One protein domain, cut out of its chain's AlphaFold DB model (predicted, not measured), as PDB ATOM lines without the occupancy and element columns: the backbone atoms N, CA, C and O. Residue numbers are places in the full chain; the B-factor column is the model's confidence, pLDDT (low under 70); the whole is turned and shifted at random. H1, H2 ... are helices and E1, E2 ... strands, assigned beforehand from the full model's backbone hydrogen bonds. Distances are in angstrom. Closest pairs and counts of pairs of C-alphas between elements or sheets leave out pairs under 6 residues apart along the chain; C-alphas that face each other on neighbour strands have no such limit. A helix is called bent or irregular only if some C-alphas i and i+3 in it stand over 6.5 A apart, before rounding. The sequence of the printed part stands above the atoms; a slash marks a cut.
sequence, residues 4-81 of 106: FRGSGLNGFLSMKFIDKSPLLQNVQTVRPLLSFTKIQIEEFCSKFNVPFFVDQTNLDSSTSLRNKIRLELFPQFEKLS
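Overview. This is residues 4 to 81 of the 106 residues of the protein "tRNA(Ile)-2-lysyl-cytidine synthase" of candidate division CPR1 bacterium ADurb.Bin160 (UniProt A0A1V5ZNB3). The chain goes round a largely empty middle as a loose, open loop, with its small parts strung along it: the short hairpin of E1 and E2 at one corner, H1 at another, then H2 and H3, and finally H4 and the long helix H5. Among the helices just one contact is made, between H4 and one part of H5, and residues 5 to 11, 43 to 49 and 73 to 81 stick out. The printed part has 78 residues with five named helices and two named strands, in the order H1, E1, E2, H2, H3, H4, H5; the sheet, E1 - E2, is antiparallel and the class is mostly helix. The whole is loose, with a radius of gyration of the C-alphas of 15.8 A and spans of 36 by 34 by 26 A.

Along the chain. E1 is residues 18 to 20, 7.2 A from first to last C-alpha, and E2 is residues 28 to 30, 6.4 A; C-alpha 18 is at (3.685, -6.099, -41.404). Before them H1, residues 9 to 12, begins with C-alpha 9 at (13.301, -9.272, -27.382) and is 4.9 A long. After them come H2, residues 32 to 35, 7.1 A, and H3, residues 38 to 47, 14.2 A. H4, residues 56 to 59, is 5.6 A long. H5, residues 65 to 80, is 21.4 A long and ends with C-alpha 80 at (-0.109, 3.799, -10.507).

Arrangement. E1 and E2 form a hairpin of antiparallel strands, at 151 degrees between their directions. C-alphas 20 and 28 face each other at 4.5 A, and N 29 and O 19 are within hydrogen-bond range at 2.7 A, as are N 19 and O 29 at 3.1 A. H1 is apart from E2 and from H5. H2 and H3 are only just apart, their closest C-alphas being 8.3 A from each other, and H3 and H4 are apart. H4 and H5 only just touch, with 3 pairs of C-alphas within 8 A, the closest being those of Asn 58 and Asn 67 at 6.7 A; H5 does so with residues 67 to 71 alone. H5 has a kink of 31 degrees near residue 72 and is only just irregular, C-alphas 71 and 74 being 6.7 A apart; H2 is irregular too, with C-alphas 32 and 35 at 7.1 A. Every O i to N i+4 pair is within hydrogen-bond range in H3, and 9 of 12 in H5; H1, H2 and H4 are too short for such a pair, and the one O i to N i+3 pair is within range in H1 and H4 but not in H2.

Size, cuts and confidence. The C-alphas farthest apart are those of Asn 26 and Leu 80, at 43.4 A, while those of Phe 4 and Ser 81 are 20.0 A apart. The printed part has no cut and no long link; the links E1 to E2 and H3 to H4 are short, the others tight. Mean pLDDT of the printed part is 87.5, and residues 4 to 6 and 81 are under 70.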
ATOM      1  N   PHE A   4       4.560 -12.327 -20.241       69.00
ATOM      2  CA  PHE A   4       4.071 -13.157 -19.124       69.00
ATOM      3  C   PHE A   4       4.358 -14.660 -19.275       69.00
ATOM      4  O   PHE A   4       4.104 -15.421 -18.349       69.00
ATOM      5  N   ARG A   5       4.847 -15.105 -20.438       69.56
ATOM      6  CA  ARG A   5       5.193 -16.507 -20.710       69.56
ATOM      7  C   ARG A   5       6.705 -16.749 -20.746       69.56
ATOM      8  O   ARG A   5       7.115 -17.855 -21.072       69.56
ATOM      9  N   GLY A   6       7.511 -15.735 -20.417       64.50
ATOM     10  CA  GLY A   6       8.952 -15.742 -20.646       64.50
ATOM     11  C   GLY A   6       9.242 -15.525 -22.127       64.50
ATOM     12  O   GLY A   6       9.053 -16.417 -22.951       64.50
ATOM     13  N   SER A   7       9.677 -14.321 -22.491       71.25
ATOM     14  CA  SER A   7      10.010 -14.012 -23.880       71.25
ATOM     15  C   SER A   7      11.257 -13.156 -23.997       71.25
ATOM     16  O   SER A   7      11.398 -12.186 -23.259       71.25
ATOM     17  N   GLY A   8      12.108 -13.473 -24.975       73.94
ATOM     18  CA  GLY A   8      13.189 -12.584 -25.403       73.94
ATOM     19  C   GLY A   8      12.667 -11.331 -26.120       73.94
ATOM     20  O   GLY A   8      11.456 -11.111 -26.208       73.94
ATOM     21  N   LEU A   9      13.582 -10.542 -26.688       74.31
ATOM     22  CA  LEU A   9      13.301  -9.272 -27.382       74.31
ATOM     23  C   LEU A   9      12.126  -9.356 -28.368       74.31
ATOM     24  O   LEU A   9      11.206  -8.548 -28.296       74.31
ATOM     25  N   ASN A  10      12.066 -10.395 -29.203       72.19
ATOM     26  CA  ASN A  10      10.970 -10.573 -30.163       72.19
ATOM     27  C   ASN A  10       9.582 -10.719 -29.516       72.19
ATOM     28  O   ASN A  10       8.583 -10.330 -30.111       72.19
ATOM     29  N   GLY A  11       9.487 -11.277 -28.306       72.88
ATOM     30  CA  GLY A  11       8.212 -11.330 -27.588       72.88
ATOM     31  C   GLY A  11       7.925 -10.084 -26.750       72.88
ATOM     32  O   GLY A  11       6.755  -9.835 -26.440       72.88
ATOM     33  N   PHE A  12       8.952  -9.290 -26.436       72.56
ATOM     34  CA  PHE A  12       8.795  -7.955 -25.862       72.56
ATOM     35  C   PHE A  12       8.241  -6.968 -26.898       72.56
ATOM     36  O   PHE A  12       7.245  -6.296 -26.635       72.56
ATOM     37  N   LEU A  13       8.795  -6.985 -28.114       71.94
ATOM     38  CA  LEU A  13       8.435  -6.144 -29.266       71.94
ATOM     39  C   LEU A  13       7.048  -6.437 -29.867       71.94
ATOM     40  O   LEU A  13       6.774  -6.086 -31.005       71.94
ATOM     41  N   SER A  14       6.153  -7.080 -29.114       74.75
ATOM     42  CA  SER A  14       4.739  -7.286 -29.447       74.75
ATOM     43  C   SER A  14       4.470  -7.626 -30.926       74.75
ATOM     44  O   SER A  14       5.010  -8.601 -31.438       74.75
ATOM     45  N   MET A  15       3.544  -6.924 -31.585       80.62
ATOM     46  CA  MET A  15       3.126  -7.199 -32.960       80.62
ATOM     47  C   MET A  15       3.786  -6.190 -33.894       80.62
ATOM     48  O   MET A  15       3.762  -5.000 -33.606       80.62
ATOM     49  N   LYS A  16       4.298  -6.653 -35.038       83.19
ATOM     50  CA  LYS A  16       4.771  -5.779 -36.118       83.19
ATOM     51  C   LYS A  16       3.608  -5.326 -37.009       83.19
ATOM     52  O   LYS A  16       2.593  -6.030 -37.127       83.19
ATOM     53  N   PHE A  17       3.771  -4.167 -37.653       85.56
ATOM     54  CA  PHE A  17       2.793  -3.610 -38.597       85.56
ATOM     55  C   PHE A  17       2.579  -4.532 -39.808       85.56
ATOM     56  O   PHE A  17       1.439  -4.820 -40.171       85.56
ATOM     57  N   ILE A  18       3.673  -5.053 -40.374       89.00
ATOM     58  CA  ILE A  18       3.685  -6.099 -41.404       89.00
ATOM     59  C   ILE A  18       4.492  -7.277 -40.862       89.00
ATOM     60  O   ILE A  18       5.577  -7.091 -40.316       89.00
ATOM     61  N   ASP A  19       3.950  -8.486 -40.986       88.38
ATOM     62  CA  ASP A  19       4.630  -9.716 -40.575       88.38
ATOM     63  C   ASP A  19       4.201 -10.904 -41.448       88.38
ATOM     64  O   ASP A  19       3.183 -10.836 -42.138       88.38
ATOM     65  N   LYS A  20       4.937 -12.014 -41.407       89.62
ATOM     66  CA  LYS A  20       4.502 -13.267 -42.040       89.62
ATOM     67  C   LYS A  20       3.202 -13.748 -41.391       89.62
ATOM     68  O   LYS A  20       3.016 -13.648 -40.179       89.62
ATOM     69  N   SER A  21       2.281 -14.264 -42.201       88.94
ATOM     70  CA  SER A  21       1.025 -14.803 -41.691       88.94
ATOM     71  C   SER A  21       1.294 -16.057 -40.855       88.94
ATOM     72  O   SER A  21       1.924 -16.992 -41.349       88.94
ATOM     73  N   PRO A  22       0.799 -16.122 -39.606       84.88
ATOM     74  CA  PRO A  22       0.950 -17.317 -38.780       84.88
ATOM     75  C   PRO A  22       0.050 -18.470 -39.245       84.88
ATOM     76  O   PRO A  22       0.224 -19.595 -38.790       84.88
ATOM     77  N   LEU A  23      -0.929 -18.195 -40.114       90.50
ATOM     78  CA  LEU A  23      -1.935 -19.167 -40.554       90.50
ATOM     79  C   LEU A  23      -1.769 -19.584 -42.018       90.50
ATOM     80  O   LEU A  23      -2.266 -20.635 -42.408       90.50
ATOM     81  N   LEU A  24      -1.106 -18.762 -42.834       93.25
ATOM     82  CA  LEU A  24      -1.013 -18.951 -44.280       93.25
ATOM     83  C   LEU A  24       0.447 -18.893 -44.727       93.25
ATOM     84  O   LEU A  24       1.161 -17.936 -44.431       93.25
ATOM     85  N   GLN A  25       0.887 -19.903 -45.476       93.00
ATOM     86  CA  GLN A  25       2.231 -19.914 -46.050       93.00
ATOM     87  C   GLN A  25       2.360 -18.857 -47.152       93.00
ATOM     88  O   GLN A  25       1.436 -18.654 -47.934       93.00
ATOM     89  N   ASN A  26       3.524 -18.204 -47.219       92.50
ATOM     90  CA  ASN A  26       3.871 -17.193 -48.230       92.50
ATOM     91  C   ASN A  26       2.929 -15.975 -48.300       92.50
ATOM     92  O   ASN A  26       2.934 -15.247 -49.289       92.50
ATOM     93  N   VAL A  27       2.152 -15.715 -47.245       95.56
ATOM     94  CA  VAL A  27       1.277 -14.541 -47.134       95.56
ATOM     95  C   VAL A  27       1.784 -13.631 -46.023       95.56
ATOM     96  O   VAL A  27       2.251 -14.103 -44.985       95.56
ATOM     97  N   GLN A  28       1.668 -12.319 -46.217       93.69
ATOM     98  CA  GLN A  28       1.934 -11.324 -45.182       93.69
ATOM     99  C   GLN A  28       0.627 -10.862 -44.526       93.69
ATOM    100  O   GLN A  28      -0.395 -10.691 -45.185       93.69
ATOM    101  N   THR A  29       0.658 -10.660 -43.212       93.25
ATOM    102  CA  THR A  29      -0.407 -10.010 -42.447       93.25
ATOM    103  C   THR A  29      -0.055  -8.542 -42.264       93.25
ATOM    104  O   THR A  29       0.971  -8.226 -41.663       93.25
ATOM    105  N   VAL A  30      -0.932  -7.656 -42.731       92.00
ATOM    106  CA  VAL A  30      -0.839  -6.210 -42.503       92.00
ATOM    107  C   VAL A  30      -1.814  -5.825 -41.392       92.00
ATOM    108  O   VAL A  30      -2.955  -6.292 -41.381       92.00
ATOM    109  N   ARG A  31      -1.388  -4.978 -40.448       90.88
ATOM    110  CA  ARG A  31      -2.193  -4.520 -39.300       90.88
ATOM    111  C   ARG A  31      -2.333  -2.987 -39.290       90.88
ATOM    112  O   ARG A  31      -1.747  -2.341 -38.426       90.88
ATOM    113  N   PRO A  32      -3.134  -2.386 -40.195       91.69
ATOM    114  CA  PRO A  32      -3.223  -0.927 -40.347       91.69
ATOM    115  C   PRO A  32      -3.665  -0.193 -39.079       91.69
ATOM    116  O   PRO A  32      -3.247   0.930 -38.824       91.69
ATOM    117  N   LEU A  33      -4.498  -0.845 -38.265       92.69
ATOM    118  CA  LEU A  33      -5.070  -0.259 -37.055       92.69
ATOM    119  C   LEU A  33      -4.132  -0.306 -35.839       92.69
ATOM    120  O   LEU A  33      -4.510   0.156 -34.770       92.69
ATOM    121  N   LEU A  34      -2.925  -0.866 -35.974       88.00
ATOM    122  CA  LEU A  34      -2.008  -1.065 -34.847       88.00
ATOM    123  C   LEU A  34      -1.521   0.256 -34.228       88.00
ATOM    124  O   LEU A  34      -1.266   0.299 -33.029       88.00
ATOM    125  N   SER A  35      -1.432   1.321 -35.029       85.69
ATOM    126  CA  SER A  35      -1.004   2.656 -34.587       85.69
ATOM    127  C   SER A  35      -2.122   3.485 -33.948       85.69
ATOM    128  O   SER A  35      -1.877   4.612 -33.528       85.69
ATOM    129  N   PHE A  36      -3.350   2.962 -33.895       89.94
ATOM    130  CA  PHE A  36      -4.507   3.682 -33.376       89.94
ATOM    131  C   PHE A  36      -4.929   3.119 -32.025       89.94
ATOM    132  O   PHE A  36      -5.002   1.906 -31.810       89.94
ATOM    133  N   THR A  37      -5.258   4.015 -31.103       88.81
ATOM    134  CA  THR A  37      -5.850   3.634 -29.822       88.81
ATOM    135  C   THR A  37      -7.297   3.185 -30.011       88.81
ATOM    136  O   THR A  37      -7.986   3.571 -30.958       88.81
ATOM    137  N   LYS A  38      -7.801   2.388 -29.062       89.06
ATOM    138  CA  LYS A  38      -9.201   1.949 -29.073       89.06
ATOM    139  C   LYS A  38     -10.178   3.135 -29.056       89.06
ATOM    140  O   LYS A  38     -11.160   3.091 -29.787       89.06
ATOM    141  N   ILE A  39      -9.855   4.183 -28.294       91.69
ATOM    142  CA  ILE A  39     -10.655   5.411 -28.179       91.69
ATOM    143  C   ILE A  39     -10.765   6.103 -29.543       91.69
ATOM    144  O   ILE A  39     -11.871   6.353 -30.004       91.69
ATOM    145  N   GLN A  40      -9.641   6.311 -30.241       94.94
ATOM    146  CA  GLN A  40      -9.641   6.923 -31.579       94.94
ATOM    147  C   GLN A  40     -10.499   6.140 -32.581       94.94
ATOM    148  O   GLN A  40     -11.200   6.731 -33.399       94.94
ATOM    149  N   ILE A  41     -10.461   4.805 -32.521       95.56
ATOM    150  CA  ILE A  41     -11.276   3.949 -33.393       95.56
ATOM    151  C   ILE A  41     -12.768   4.102 -33.060       95.56
ATOM    152  O   ILE A  41     -13.587   4.211 -33.967       95.56
ATOM    153  N   GLU A  42     -13.134   4.124 -31.778       94.69
ATOM    154  CA  GLU A  42     -14.528   4.295 -31.345       94.69
ATOM    155  C   GLU A  42     -15.081   5.680 -31.702       94.69
ATOM    156  O   GLU A  42     -16.193   5.778 -32.221       94.69
ATOM    157  N   GLU A  43     -14.293   6.738 -31.502       97.00
ATOM    158  CA  GLU A  43     -14.635   8.103 -31.912       97.00
ATOM    159  C   GLU A  43     -14.841   8.201 -33.423       97.00
ATOM    160  O   GLU A  43     -15.807   8.815 -33.878       97.00
ATOM    161  N   PHE A  44     -13.973   7.558 -34.211       97.31
ATOM    162  CA  PHE A  44     -14.126   7.483 -35.660       97.31
ATOM    163  C   PHE A  44     -15.432   6.775 -36.042       97.31
ATOM    164  O   PHE A  44     -16.218   7.315 -36.821       97.31
ATOM    165  N   CYS A  45     -15.705   5.602 -35.464       96.81
ATOM    166  CA  CYS A  45     -16.942   4.873 -35.734       96.81
ATOM    167  C   CYS A  45     -18.183   5.696 -35.369       96.81
ATOM    168  O   CYS A  45     -19.127   5.736 -36.153       96.81
ATOM    169  N   SER A  46     -18.165   6.392 -34.230       96.25
ATOM    170  CA  SER A  46     -19.253   7.278 -33.799       96.25
ATOM    171  C   SER A  46     -19.450   8.447 -34.770       96.25
ATOM    172  O   SER A  46     -20.547   8.660 -35.281       96.25
ATOM    173  N   LYS A  47     -18.367   9.154 -35.119       98.12
ATOM    174  CA  LYS A  47     -18.391  10.311 -36.027       98.12
ATOM    175  C   LYS A  47     -18.952   9.974 -37.410       98.12
ATOM    176  O   LYS A  47     -19.636  10.801 -38.007       98.12
ATOM    177  N   PHE A  48     -18.640   8.789 -37.925       97.81
ATOM    178  CA  PHE A  48     -19.050   8.354 -39.262       97.81
ATOM    179  C   PHE A  48     -20.229   7.372 -39.250       97.81
ATOM    180  O   PHE A  48     -20.570   6.836 -40.301       97.81
ATOM    181  N   ASN A  49     -20.865   7.149 -38.093       97.00
ATOM    182  CA  ASN A  49     -21.959   6.190 -37.910       97.00
ATOM    183  C   ASN A  49     -21.640   4.789 -38.466       97.00
ATOM    184  O   ASN A  49     -22.485   4.147 -39.089       97.00
ATOM    185  N   VAL A  50     -20.411   4.313 -38.257       97.19
ATOM    186  CA  VAL A  50     -19.995   2.967 -38.664       97.19
ATOM    187  C   VAL A  50     -20.595   1.959 -37.681       97.19
ATOM    188  O   VAL A  50     -20.213   1.967 -36.506       97.19
ATOM    189  N   PRO A  51     -21.515   1.077 -38.112       94.81
ATOM    190  CA  PRO A  51     -22.089   0.079 -37.223       94.81
ATOM    191  C   PRO A  51     -21.040  -0.980 -36.872       94.81
ATOM    192  O   PRO A  51     -20.323  -1.480 -37.740       94.81
ATOM    193  N   PHE A  52     -20.971  -1.361 -35.599       93.75
ATOM    194  CA  PHE A  52     -20.144  -2.472 -35.138       93.75
ATOM    195  C   PHE A  52     -20.863  -3.271 -34.053       93.75
ATOM    196  O   PHE A  52     -21.726  -2.759 -33.343       93.75
ATOM    197  N   PHE A  53     -20.496  -4.545 -33.931       93.50
ATOM    198  CA  PHE A  53     -21.027  -5.439 -32.913       93.50
ATOM    199  C   PHE A  53     -20.041  -5.567 -31.751       93.50
ATOM    200  O   PHE A  53     -18.838  -5.736 -31.958       93.50
ATOM    201  N   VAL A  54     -20.558  -5.506 -30.523       90.00
ATOM    202  CA  VAL A  54     -19.775  -5.756 -29.313       90.00
ATOM    203  C   VAL A  54     -19.986  -7.201 -28.890       90.00
ATOM    204  O   VAL A  54     -21.056  -7.570 -28.414       90.00
ATOM    205  N   ASP A  55     -18.944  -8.012 -29.045       91.00
ATOM    206  CA  ASP A  55     -18.938  -9.380 -28.531       91.00
ATOM    207  C   ASP A  55     -18.942  -9.360 -26.993       91.00
ATOM    208  O   ASP A  55     -18.066  -8.758 -26.365       91.00
ATOM    209  N   GLN A  56     -19.939 -10.016 -26.393       91.44
ATOM    210  CA  GLN A  56     -20.140 -10.078 -24.944       91.44
ATOM    211  C   GLN A  56     -18.965 -10.732 -24.212       91.44
ATOM    212  O   GLN A  56     -18.645 -10.334 -23.092       91.44
ATOM    213  N   THR A  57     -18.263 -11.672 -24.850       91.00
ATOM    214  CA  THR A  57     -17.085 -12.328 -24.261       91.00
ATOM    215  C   THR A  57     -15.942 -11.342 -24.001       91.00
ATOM    216  O   THR A  57     -15.106 -11.571 -23.127       91.00
ATOM    217  N   ASN A  58     -15.919 -10.184 -24.677       87.50
ATOM    218  CA  ASN A  58     -14.958  -9.114 -24.395       87.50
ATOM    219  C   ASN A  58     -15.171  -8.458 -23.023       87.50
ATOM    220  O   ASN A  58     -14.291  -7.726 -22.564       87.50
ATOM    221  N   LEU A  59     -16.316  -8.668 -22.381       89.94
ATOM    222  CA  LEU A  59     -16.614  -8.120 -21.058       89.94
ATOM    223  C   LEU A  59     -16.323  -9.121 -19.935       89.94
ATOM    224  O   LEU A  59     -16.351  -8.748 -18.768       89.94
ATOM    225  N   ASP A  60     -15.991 -10.365 -20.281       93.75
ATOM    226  CA  ASP A  60     -15.699 -11.426 -19.327       93.75
ATOM    227  C   ASP A  60     -14.183 -11.668 -19.200       93.75
ATOM    228  O   ASP A  60     -13.493 -12.060 -20.152       93.75
ATOM    229  N   SER A  61     -13.653 -11.436 -17.994       91.62
ATOM    230  CA  SER A  61     -12.241 -11.650 -17.667       91.62
ATOM    231  C   SER A  61     -11.866 -13.130 -17.566       91.62
ATOM    232  O   SER A  61     -10.691 -13.464 -17.738       91.62
ATOM    233  N   SER A  62     -12.837 -14.024 -17.358       92.44
ATOM    234  CA  SER A  62     -12.603 -15.462 -17.199       92.44
ATOM    235  C   SER A  62     -12.385 -16.191 -18.530       92.44
ATOM    236  O   SER A  62     -11.652 -17.178 -18.574       92.44
ATOM    237  N   THR A  63     -12.919 -15.653 -19.633       91.75
ATOM    238  CA  THR A  63     -12.821 -16.249 -20.976       91.75
ATOM    239  C   THR A  63     -11.371 -16.431 -21.453       91.75
ATOM    240  O   THR A  63     -11.056 -17.383 -22.166       91.75
ATOM    241  N   SER A  64     -10.448 -15.528 -21.098       90.44
ATOM    242  CA  SER A  64      -9.030 -15.705 -21.440       90.44
ATOM    243  C   SER A  64      -8.093 -14.897 -20.550       90.44
ATOM    244  O   SER A  64      -8.425 -13.803 -20.096       90.44
ATOM    245  N   LEU A  65      -6.842 -15.358 -20.430       88.31
ATOM    246  CA  LEU A  65      -5.768 -14.593 -19.784       88.31
ATOM    247  C   LEU A  65      -5.606 -13.183 -20.392       88.31
ATOM    248  O   LEU A  65      -5.220 -12.251 -19.691       88.31
ATOM    249  N   ARG A  66      -5.936 -13.002 -21.683       87.69
ATOM    250  CA  ARG A  66      -5.880 -11.691 -22.352       87.69
ATOM    251  C   ARG A  66      -6.935 -10.745 -21.817       87.69
ATOM    252  O   ARG A  66      -6.622  -9.588 -21.547       87.69
ATOM    253  N   ASN A  67      -8.158 -11.238 -21.661       91.00
ATOM    254  CA  ASN A  67      -9.241 -10.451 -21.095       91.00
ATOM    255  C   ASN A  67      -8.971 -10.139 -19.631       91.00
ATOM    256  O   ASN A  67      -9.106  -8.983 -19.254       91.00
ATOM    257  N   LYS A  68      -8.475 -11.107 -18.852       91.31
ATOM    258  CA  LYS A  68      -8.056 -10.864 -17.469       91.31
ATOM    259  C   LYS A  68      -7.031  -9.735 -17.359       91.31
ATOM    260  O   LYS A  68      -7.234  -8.781 -16.615       91.31
ATOM    261  N   ILE A  69      -5.967  -9.789 -18.161       87.88
ATOM    262  CA  ILE A  69      -4.946  -8.734 -18.166       87.88
ATOM    263  C   ILE A  69      -5.535  -7.380 -18.592       87.88
ATOM    264  O   ILE A  69      -5.250  -6.364 -17.966       87.88
ATOM    265  N   ARG A  70      -6.385  -7.344 -19.622       87.88
ATOM    266  CA  ARG A  70      -6.992  -6.096 -20.106       87.88
ATOM    267  C   ARG A  70      -7.995  -5.485 -19.122       87.88
ATOM    268  O   ARG A  70      -8.029  -4.265 -19.017       87.88
ATOM    269  N   LEU A  71      -8.829  -6.298 -18.479       91.75
ATOM    270  CA  LEU A  71      -9.961  -5.842 -17.663       91.75
ATOM    271  C   LEU A  71      -9.588  -5.616 -16.196       91.75
ATOM    272  O   LEU A  71     -10.142  -4.723 -15.566       91.75
ATOM    273  N   GLU A  72      -8.655  -6.397 -15.653       91.88
ATOM    274  CA  GLU A  72      -8.298  -6.331 -14.232       91.88
ATOM    275  C   GLU A  72      -6.926  -5.686 -14.027       91.88
ATOM    276  O   GLU A  72      -6.775  -4.800 -13.190       91.88
ATOM    277  N   LEU A  73      -5.924  -6.099 -14.809       87.94
ATOM    278  CA  LEU A  73      -4.530  -5.740 -14.545       87.94
ATOM    279  C   LEU A  73      -4.147  -4.362 -15.107       87.94
ATOM    280  O   LEU A  73      -3.634  -3.516 -14.378       87.94
ATOM    281  N   PHE A  74      -4.388  -4.106 -16.396       84.81
ATOM    282  CA  PHE A  74      -4.024  -2.826 -17.018       84.81
ATOM    283  C   PHE A  74      -4.689  -1.602 -16.375       84.81
ATOM    284  O   PHE A  74      -3.969  -0.629 -16.153       84.81
ATOM    285  N   PRO A  75      -5.978  -1.632 -15.989       87.00
ATOM    286  CA  PRO A  75      -6.589  -0.499 -15.298       87.00
ATOM    287  C   PRO A  75      -5.938  -0.200 -13.943       87.00
ATOM    288  O   PRO A  75      -5.935   0.946 -13.505       87.00
ATOM    289  N   GLN A  76      -5.384  -1.209 -13.263       87.06
ATOM    290  CA  GLN A  76      -4.635  -0.990 -12.024       87.06
ATOM    291  C   GLN A  76      -3.267  -0.359 -12.291       87.06
ATOM    292  O   GLN A  76      -2.885   0.560 -11.573       87.06
ATOM    293  N   PHE A  77      -2.560  -0.783 -13.344       80.69
ATOM    294  CA  PHE A  77      -1.298  -0.150 -13.740       80.69
ATOM    295  C   PHE A  77      -1.476   1.326 -14.103       80.69
ATOM    296  O   PHE A  77      -0.720   2.161 -13.617       80.69
ATOM    297  N   GLU A  78      -2.522   1.667 -14.859       80.56
ATOM    298  CA  GLU A  78      -2.811   3.062 -15.225       80.56
ATOM    299  C   GLU A  78      -3.080   3.974 -14.025       80.56
ATOM    300  O   GLU A  78      -2.834   5.174 -14.098       80.56
ATOM    301  N   LYS A  79      -3.569   3.427 -12.906       82.19
ATOM    302  CA  LYS A  79      -3.749   4.203 -11.667       82.19
ATOM    303  C   LYS A  79      -2.429   4.504 -10.960       82.19
ATOM    304  O   LYS A  79      -2.368   5.456 -10.190       82.19
ATOM    305  N   LEU A  80      -1.406   3.677 -11.171       76.56
ATOM    306  CA  LEU A  80      -0.109   3.799 -10.507       76.56
ATOM    307  C   LEU A  80       0.825   4.763 -11.249       76.56
ATOM    308  O   LEU A  80       1.640   5.426 -10.614       76.56
ATOM    309  N   SER A  81       0.727   4.847 -12.578       67.00
ATOM    310  CA  SER A  81       1.489   5.794 -13.400       67.00
ATOM    311  C   SER A  81       0.911   5.901 -14.818       67.00
ATOM    312  O   SER A  81       0.064   5.102 -15.210       67.00
TER     313      SER A  81